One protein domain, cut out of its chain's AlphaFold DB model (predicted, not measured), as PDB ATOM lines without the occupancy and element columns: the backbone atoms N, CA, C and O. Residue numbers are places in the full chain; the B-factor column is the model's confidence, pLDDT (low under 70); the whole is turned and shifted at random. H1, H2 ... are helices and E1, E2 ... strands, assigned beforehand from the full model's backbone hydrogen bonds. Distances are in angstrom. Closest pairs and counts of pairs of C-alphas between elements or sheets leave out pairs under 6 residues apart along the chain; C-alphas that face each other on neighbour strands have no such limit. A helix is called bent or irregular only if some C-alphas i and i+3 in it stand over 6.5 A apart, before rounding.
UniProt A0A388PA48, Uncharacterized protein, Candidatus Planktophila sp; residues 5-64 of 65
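This is residues 5 to 64 of the 65 residues of an uncharacterized protein of Candidatus Planktophila sp (UniProt A0A388PA48). The model is an open U: two long helices, H1 and H3, form its arms and run in roughly opposite directions with an empty gap between them, while the short helix H2 and a small two-stranded hairpin, E1 and E2, close one end. H3 is bent but runs nearly straight, and H1 meets no other named element, with its residues 5 to 10 and 12 to 21 standing free. The printed part has 60 residues, with three named helices and two named strands in the order H1, H2, E1, E2, H3; the sheet, order E1 - E2, is antiparallel, and the class is mostly helix. The whole is loose, with a radius of gyration of the C-alphas of 14.0 A and spans of 36 by 26 by 18 A.

E1, residues 33 to 36, and E2, residues 40 to 43, form a hairpin of antiparallel neighbours at 143 degrees between their directions. N 34 and O 42 are 3.0 A apart and N 36 and O 40 are 2.8 A apart, both within hydrogen-bond range. H3, residues 44 to 63, was assigned as one helix by its hydrogen bonds but is bent: C-alphas 52 and 55 are 6.8 A apart, and its arms H3a, residues 44 to 52, and H3b, residues 55 to 63, stand at a shallow tilt of 23 degrees. The closest C-alphas of E1 and H3a, Ala 33 and Leu 44, are 6.4 A apart. H2, residues 27 to 31, touches H3a, the closest C-alphas being those of Leu 30 and Leu 44, 5.0 A apart. The closest C-alphas of H2 and E2, Ser 31 and Asp 43, are 5.6 A apart. H1, residues 5 to 22, is apart from H2, E1, E2, H3a and H3b. Each O i to N i+4 pair is within hydrogen-bond range in H1, H3a and H3b; in H2 it is 0 of 1, with 2 of 2 O i to N i+3 pairs within range.

E1 begins at C-alpha 33, (182.549, 172.429, 210.521), and E2 ends at C-alpha 43. H3a measures 11.8 A and H3b 12.6 A from first to last C-alpha, and H3b ends at C-alpha 63, (211.448, 170.288, 192.460). H1 measures 25.9 A and begins at C-alpha 5, (209.177, 188.621, 194.729). H2 is neither bent nor irregular, but only just: C-alphas 28 and 31 are 6.4 A apart.

The two C-alphas farthest apart, those of Ala 28 and Ala 64, are 38.7 A apart. The printed part, residues 5 to 64, has no cut, and the four links between its named elements are tight. The mean pLDDT of the printed part is 96.1, and no printed residue is under 70.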
ATOM      1  N   GLU A   5     209.023 188.022 193.404       97.56
ATOM      2  CA  GLU A   5     209.177 188.621 194.729       97.56
ATOM      3  C   GLU A   5     207.832 189.083 195.298       97.56
ATOM      4  O   GLU A   5     207.539 188.830 196.467       97.56
ATOM      5  N   ASN A   6     206.974 189.678 194.462       97.81
ATOM      6  CA  ASN A   6     205.636 190.113 194.872       97.81
ATOM      7  C   ASN A   6     204.745 188.931 195.280       97.81
ATOM      8  O   ASN A   6     204.046 189.008 196.291       97.81
ATOM      9  N   SER A   7     204.807 187.818 194.546       95.75
ATOM     10  CA  SER A   7     204.060 186.600 194.880       95.75
ATOM     11  C   SER A   7     204.543 185.999 196.201       95.75
ATOM     12  O   SER A   7     203.732 185.604 197.041       95.75
ATOM     13  N   LEU A   8     205.861 185.988 196.432       96.00
ATOM     14  CA  LEU A   8     206.445 185.523 197.693       96.00
ATOM     15  C   LEU A   8     206.077 186.433 198.873       96.00
ATOM     16  O   LEU A   8     205.793 185.933 199.965       96.00
ATOM     17  N   ALA A   9     206.060 187.753 198.673       98.19
ATOM     18  CA  ALA A   9     205.637 188.713 199.689       98.19
ATOM     19  C   ALA A   9     204.159 188.517 200.058       98.19
ATOM     20  O   ALA A   9     203.835 188.384 201.238       98.19
ATOM     21  N   LEU A  10     203.279 188.401 199.057       97.69
ATOM     22  CA  LEU A  10     201.858 188.120 199.263       97.69
ATOM     23  C   LEU A  10     201.644 186.808 200.029       97.69
ATOM     24  O   LEU A  10     200.880 186.776 200.995       97.69
ATOM     25  N   TYR A  11     202.351 185.744 199.641       95.88
ATOM     26  CA  TYR A  11     202.271 184.448 200.314       95.88
ATOM     27  C   TYR A  11     202.639 184.553 201.802       95.88
ATOM     28  O   TYR A  11     201.888 184.080 202.660       95.88
ATOM     29  N   LYS A  12     203.756 185.217 202.132       96.94
ATOM     30  CA  LYS A  12     204.192 185.419 203.527       96.94
ATOM     31  C   LYS A  12     203.156 186.202 204.336       96.94
ATOM     32  O   LYS A  12     202.796 185.771 205.433       96.94
ATOM     33  N   THR A  13     202.637 187.298 203.785       98.38
ATOM     34  CA  THR A  13     201.615 188.126 204.443       98.38
ATOM     35  C   THR A  13     200.317 187.350 204.674       98.38
ATOM     36  O   THR A  13     199.768 187.391 205.772       98.38
ATOM     37  N   SER A  14     199.861 186.570 203.688       96.94
ATOM     38  CA  SER A  14     198.671 185.718 203.817       96.94
ATOM     39  C   SER A  14     198.809 184.696 204.955       96.94
ATOM     40  O   SER A  14     197.878 184.503 205.745       96.94
ATOM     41  N   ARG A  15     199.992 184.081 205.109       95.81
ATOM     42  CA  ARG A  15     200.262 183.142 206.211       95.81
ATOM     43  C   ARG A  15     200.302 183.830 207.574       95.81
ATOM     44  O   ARG A  15     199.746 183.283 208.524       95.81
ATOM     45  N   ALA A  16     200.901 185.016 207.668       97.88
ATOM     46  CA  ALA A  16     200.927 185.794 208.907       97.88
ATOM     47  C   ALA A  16     199.511 186.187 209.363       97.88
ATOM     48  O   ALA A  16     199.136 185.899 210.499       97.88
ATOM     49  N   ALA A  17     198.693 186.729 208.455       97.88
ATOM     50  CA  ALA A  17     197.301 187.085 208.737       97.88
ATOM     51  C   ALA A  17     196.468 185.862 209.168       97.88
ATOM     52  O   ALA A  17     195.700 185.921 210.126       97.88
ATOM     53  N   SER A  18     196.666 184.717 208.506       96.19
ATOM     54  CA  SER A  18     195.988 183.468 208.879       96.19
ATOM     55  C   SER A  18     196.370 183.005 210.290       96.19
ATOM     56  O   SER A  18     195.505 182.592 211.061       96.19
ATOM     57  N   LEU A  19     197.655 183.094 210.658       96.75
ATOM     58  CA  LEU A  19     198.142 182.695 211.983       96.75
ATOM     59  C   LEU A  19     197.507 183.526 213.103       96.75
ATOM     60  O   LEU A  19     197.193 182.983 214.161       96.75
ATOM     61  N   GLU A  20     197.308 184.824 212.886       98.06
ATOM     62  CA  GLU A  20     196.628 185.681 213.856       98.06
ATOM     63  C   GLU A  20     195.212 185.178 214.157       98.06
ATOM     64  O   GLU A  20     194.825 185.096 215.324       98.06
ATOM     65  N   ILE A  21     194.448 184.801 213.132       95.75
ATOM     66  CA  ILE A  21     193.095 184.256 213.305       95.75
ATOM     67  C   ILE A  21     193.152 182.912 214.042       95.75
ATOM     68  O   ILE A  21     192.421 182.715 215.007       95.75
ATOM     69  N   ILE A  22     194.063 182.018 213.646       96.31
ATOM     70  CA  ILE A  22     194.217 180.691 214.267       96.31
ATOM     71  C   ILE A  22     194.540 180.801 215.760       96.31
ATOM     72  O   ILE A  22     193.995 180.047 216.559       96.31
ATOM     73  N   LYS A  23     195.373 181.769 216.160       97.31
ATOM     74  CA  LYS A  23     195.727 182.013 217.570       97.31
ATOM     75  C   LYS A  23     194.549 182.435 218.455       97.31
ATOM     76  O   LYS A  23     194.705 182.461 219.669       97.31
ATOM     77  N   ARG A  24     193.404 182.794 217.870       97.50
ATOM     78  CA  ARG A  24     192.175 183.149 218.599       97.50
ATOM     79  C   ARG A  24     191.243 181.952 218.805       97.50
ATOM     80  O   ARG A  24     190.190 182.126 219.408       97.50
ATOM     81  N   LEU A  25     191.589 180.779 218.272       97.69
ATOM     82  CA  LEU A  25     190.780 179.573 218.398       97.69
ATOM     83  C   LEU A  25     191.105 178.815 219.683       97.69
ATOM     84  O   LEU A  25     192.268 178.559 219.993       97.69
ATOM     85  N   GLU A  26     190.059 178.353 220.353       97.88
ATOM     86  CA  GLU A  26     190.150 177.323 221.379       97.88
ATOM     87  C   GLU A  26     190.251 175.935 220.738       97.88
ATOM     88  O   GLU A  26     189.659 175.666 219.690       97.88
ATOM     89  N   VAL A  27     190.933 174.997 221.399       96.38
ATOM     90  CA  VAL A  27     191.112 173.621 220.887       96.38
ATOM     91  C   VAL A  27     189.768 172.928 220.616       96.38
ATOM     92  O   VAL A  27     189.638 172.172 219.652       96.38
ATOM     93  N   ALA A  28     188.739 173.211 221.419       97.69
ATOM     94  CA  ALA A  28     187.393 172.678 221.204       97.69
ATOM     95  C   ALA A  28     186.773 173.149 219.875       97.69
ATOM     96  O   ALA A  28     186.017 172.409 219.254       97.69
ATOM     97  N   GLN A  29     187.130 174.341 219.387       97.94
ATOM     98  CA  GLN A  29     186.611 174.879 218.127       97.94
ATOM     99  C   GLN A  29     187.187 174.168 216.901       97.94
ATOM    100  O   GLN A  29     186.674 174.355 215.802       97.94
ATOM    101  N   LEU A  30     188.196 173.304 217.056       96.75
ATOM    102  CA  LEU A  30     188.727 172.504 215.949       96.75
ATOM    103  C   LEU A  30     187.684 171.561 215.331       96.75
ATOM    104  O   LEU A  30     187.855 171.143 214.188       96.75
ATOM    105  N   SER A  31     186.615 171.219 216.059       97.25
ATOM    106  CA  SER A  31     185.485 170.452 215.520       97.25
ATOM    107  C   SER A  31     184.429 171.308 214.814       97.25
ATOM    108  O   SER A  31     183.466 170.746 214.298       97.25
ATOM    109  N   ASN A  32     184.567 172.640 214.784       97.56
ATOM    110  CA  ASN A  32     183.666 173.488 214.007       97.56
ATOM    111  C   ASN A  32     183.775 173.102 212.532       97.56
ATOM    112  O   ASN A  32     184.880 172.990 211.995       97.56
ATOM    113  N   ALA A  33     182.625 172.909 211.889       97.31
ATOM    114  CA  ALA A  33     182.549 172.429 210.521       97.31
ATOM    115  C   ALA A  33     181.566 173.249 209.690       97.31
ATOM    116  O   ALA A  33     180.499 173.641 210.163       97.31
ATOM    117  N   GLY A  34     181.940 173.467 208.433       96.31
ATOM    118  CA  GLY A  34     181.022 173.859 207.370       96.31
ATOM    119  C   GLY A  34     180.684 172.666 206.477       96.31
ATOM    120  O   GLY A  34     181.139 171.541 206.705       96.31
ATOM    121  N   VAL A  35     179.913 172.923 205.421       96.62
ATOM    122  CA  VAL A  35     179.636 171.945 204.364       96.62
ATOM    123  C   VAL A  35     180.336 172.400 203.088       96.62
ATOM    124  O   VAL A  35     180.013 173.450 202.539       96.62
ATOM    125  N   HIS A  36     181.301 171.609 202.628       93.88
ATOM    126  CA  HIS A  36     181.908 171.750 201.311       93.88
ATOM    127  C   HIS A  36     180.998 171.081 200.277       93.88
ATOM    128  O   HIS A  36     180.590 169.934 200.473       93.88
ATOM    129  N   THR A  37     180.695 171.763 199.173       93.81
ATOM    130  CA  THR A  37     179.763 171.262 198.145       93.81
ATOM    131  C   THR A  37     180.193 169.923 197.551       93.81
ATOM    132  O   THR A  37     179.342 169.114 197.201       93.81
ATOM    133  N   GLU A  38     181.500 169.659 197.489       94.06
ATOM    134  CA  GLU A  38     182.050 168.426 196.910       94.06
ATOM    135  C   GLU A  38     182.490 167.400 197.963       94.06
ATOM    136  O   GLU A  38     182.581 166.212 197.676       94.06
ATOM    137  N   SER A  39     182.792 167.838 199.191       90.12
ATOM    138  CA  SER A  39     183.457 166.996 200.208       90.12
ATOM    139  C   SER A  39     182.614 166.771 201.465       90.12
ATOM    140  O   SER A  39     183.068 166.108 202.400       90.12
ATOM    141  N   GLY A  40     181.398 167.322 201.505       95.00
ATOM    142  CA  GLY A  40     180.500 167.232 202.650       95.00
ATOM    143  C   GLY A  40     181.044 167.970 203.875       95.00
ATOM    144  O   GLY A  40     181.626 169.048 203.759       95.00
ATOM    145  N   ALA A  41     180.841 167.402 205.066       96.25
ATOM    146  CA  ALA A  41     181.282 168.011 206.319       96.25
ATOM    147  C   ALA A  41     182.806 168.230 206.346       96.25
ATOM    148  O   ALA A  41     183.605 167.282 206.258       96.25
ATOM    149  N   TYR A  42     183.200 169.490 206.516       96.62
ATOM    150  CA  TYR A  42     184.585 169.934 206.464       96.62
ATOM    151  C   TYR A  42     184.914 170.752 207.715       96.62
ATOM    152  O   TYR A  42     184.472 171.893 207.859       96.62
ATOM    153  N   ASP A  43     185.641 170.127 208.643       97.25
ATOM    154  CA  ASP A  43     186.027 170.731 209.917       97.25
ATOM    155  C   ASP A  43     187.379 171.455 209.834       97.25
ATOM    156  O   ASP A  43     188.143 171.317 208.872       97.25
ATOM    157  N   LEU A  44     187.691 172.242 210.867       96.94
ATOM    158  CA  LEU A  44     188.962 172.968 210.929       96.94
ATOM    159  C   LEU A  44     190.178 172.029 210.979       96.94
ATOM    160  O   LEU A  44     191.252 172.410 210.515       96.94
ATOM    161  N   LYS A  45     190.037 170.791 211.475       96.62
ATOM    162  CA  LYS A  45     191.124 169.790 211.468       96.62
ATOM    163  C   LYS A  45     191.488 169.360 210.048       96.62
ATOM    164  O   LYS A  45     192.677 169.324 209.707       96.62
ATOM    165  N   LYS A  46     190.483 169.058 209.218       96.00
ATOM    166  CA  LYS A  46     190.665 168.778 207.788       96.00
ATOM    167  C   LYS A  46     191.264 169.992 207.090       96.00
ATOM    168  O   LYS A  46     192.267 169.838 206.397       96.00
ATOM    169  N   TRP A  47     190.728 171.188 207.350       95.44
ATOM    170  CA  TRP A  47     191.246 172.429 206.770       95.44
ATOM    171  C   TRP A  47     192.728 172.641 207.096       95.44
ATOM    172  O   TRP A  47     193.532 172.819 206.181       95.44
ATOM    173  N   PHE A  48     193.131 172.542 208.369       95.94
ATOM    174  CA  PHE A  48     194.538 172.678 208.750       95.94
ATOM    175  C   PHE A  48     195.417 171.634 208.079       95.94
ATOM    176  O   PHE A  48     196.435 172.001 207.499       95.94
ATOM    177  N   SER A  49     195.017 170.364 208.097       95.56
ATOM    178  CA  SER A  49     195.796 169.287 207.476       95.56
ATOM    179  C   SER A  49     196.027 169.552 205.982       95.56
ATOM    180  O   SER A  49     197.168 169.512 205.520       95.56
ATOM    181  N   SER A  50     194.975 169.916 205.240       94.56
ATOM    182  CA  SER A  50     195.074 170.257 203.816       94.56
ATOM    183  C   SER A  50     195.953 171.488 203.574       94.56
ATOM    184  O   SER A  50     196.876 171.433 202.766       94.56
ATOM    185  N   TYR A  51     195.732 172.593 204.293       93.75
ATOM    186  CA  TYR A  51     196.422 173.865 204.033       93.75
ATOM    187  C   TYR A  51     197.866 173.926 204.547       93.75
ATOM    188  O   TYR A  51     198.636 174.792 204.104       93.75
ATOM    189  N   ILE A  52     198.231 173.034 205.469       94.75
ATOM    190  CA  ILE A  52     199.610 172.786 205.902       94.75
ATOM    191  C   ILE A  52     200.383 172.020 204.820       94.75
ATOM    192  O   ILE A  52     201.546 172.341 204.566       94.75
ATOM    193  N   ASN A  53     199.749 171.036 204.176       96.62
ATOM    194  CA  ASN A  53     200.396 170.197 203.164       96.62
ATOM    195  C   ASN A  53     200.456 170.869 201.791       96.62
ATOM    196  O   ASN A  53     201.512 170.860 201.173       96.62
ATOM    197  N   HIS A  54     199.406 171.584 201.387       95.81
ATOM    198  CA  HIS A  54     199.311 172.242 200.081       95.81
ATOM    199  C   HIS A  54     200.568 173.027 199.629       95.81
ATOM    200  O   HIS A  54     201.047 172.802 198.519       95.81
ATOM    201  N   PRO A  55     201.182 173.918 200.441       93.69
ATOM    202  CA  PRO A  55     202.402 174.611 200.016       93.69
ATOM    203  C   PRO A  55     203.628 173.691 199.917       93.69
ATOM    204  O   PRO A  55     204.541 173.992 199.155       93.69
ATOM    205  N   ARG A  56     203.673 172.596 200.687       95.00
ATOM    206  CA  ARG A  56     204.740 171.588 200.593       95.00
ATOM    207  C   ARG A  56     204.580 170.772 199.320       95.00
ATOM    208  O   ARG A  56     205.565 170.543 198.633       95.00
ATOM    209  N   ASP A  57     203.346 170.421 198.977       97.25
ATOM    210  CA  ASP A  57     203.031 169.707 197.742       97.25
ATOM    211  C   ASP A  57     203.426 170.544 196.518       97.25
ATOM    212  O   ASP A  57     204.093 170.042 195.618       97.25
ATOM    213  N   HIS A  58     203.129 171.847 196.521       95.62
ATOM    214  CA  HIS A  58     203.613 172.755 195.476       95.62
ATOM    215  C   HIS A  58     205.136 172.900 195.455       95.62
ATOM    216  O   HIS A  58     205.724 172.938 194.378       95.62
ATOM    217  N   ALA A  59     205.799 172.964 196.613       94.69
ATOM    218  CA  ALA A  59     207.261 172.978 196.649       94.69
ATOM    219  C   ALA A  59     207.844 171.702 196.018       94.69
ATOM    220  O   ALA A  59     208.786 171.790 195.241       94.69
ATOM    221  N   ASN A  60     207.239 170.541 196.280       97.00
ATOM    222  CA  ASN A  60     207.632 169.279 195.656       97.00
ATOM    223  C   ASN A  60     207.391 169.287 194.139       97.00
ATOM    224  O   ASN A  60     208.244 168.810 193.403       97.00
ATOM    225  N   GLN A  61     206.283 169.865 193.657       96.62
ATOM    226  CA  GLN A  61     206.030 170.029 192.216       96.62
ATOM    227  C   GLN A  61     207.098 170.889 191.530       96.62
ATOM    228  O   GLN A  61     207.484 170.593 190.408       96.62
ATOM    229  N   LEU A  62     207.585 171.939 192.197       92.81
ATOM    230  CA  LEU A  62     208.644 172.805 191.662       92.81
ATOM    231  C   LEU A  62     210.018 172.125 191.606       92.81
ATOM    232  O   LEU A  62     210.895 172.598 190.890       92.81
ATOM    233  N   LEU A  63     210.214 171.070 192.398       94.38
ATOM    234  CA  LEU A  63     211.448 170.288 192.460       94.38
ATOM    235  C   LEU A  63     211.378 169.005 191.623       94.38
ATOM    236  O   LEU A  63     212.371 168.288 191.556       94.38
ATOM    237  N   ALA A  64     210.215 168.686 191.054       88.50
ATOM    238  CA  ALA A  64     210.033 167.515 190.213       88.50
ATOM    239  C   ALA A  64     210.608 167.778 188.811       88.50
ATOM    240  O   ALA A  64     210.394 168.857 188.257       88.50
TER     241      ALA A  64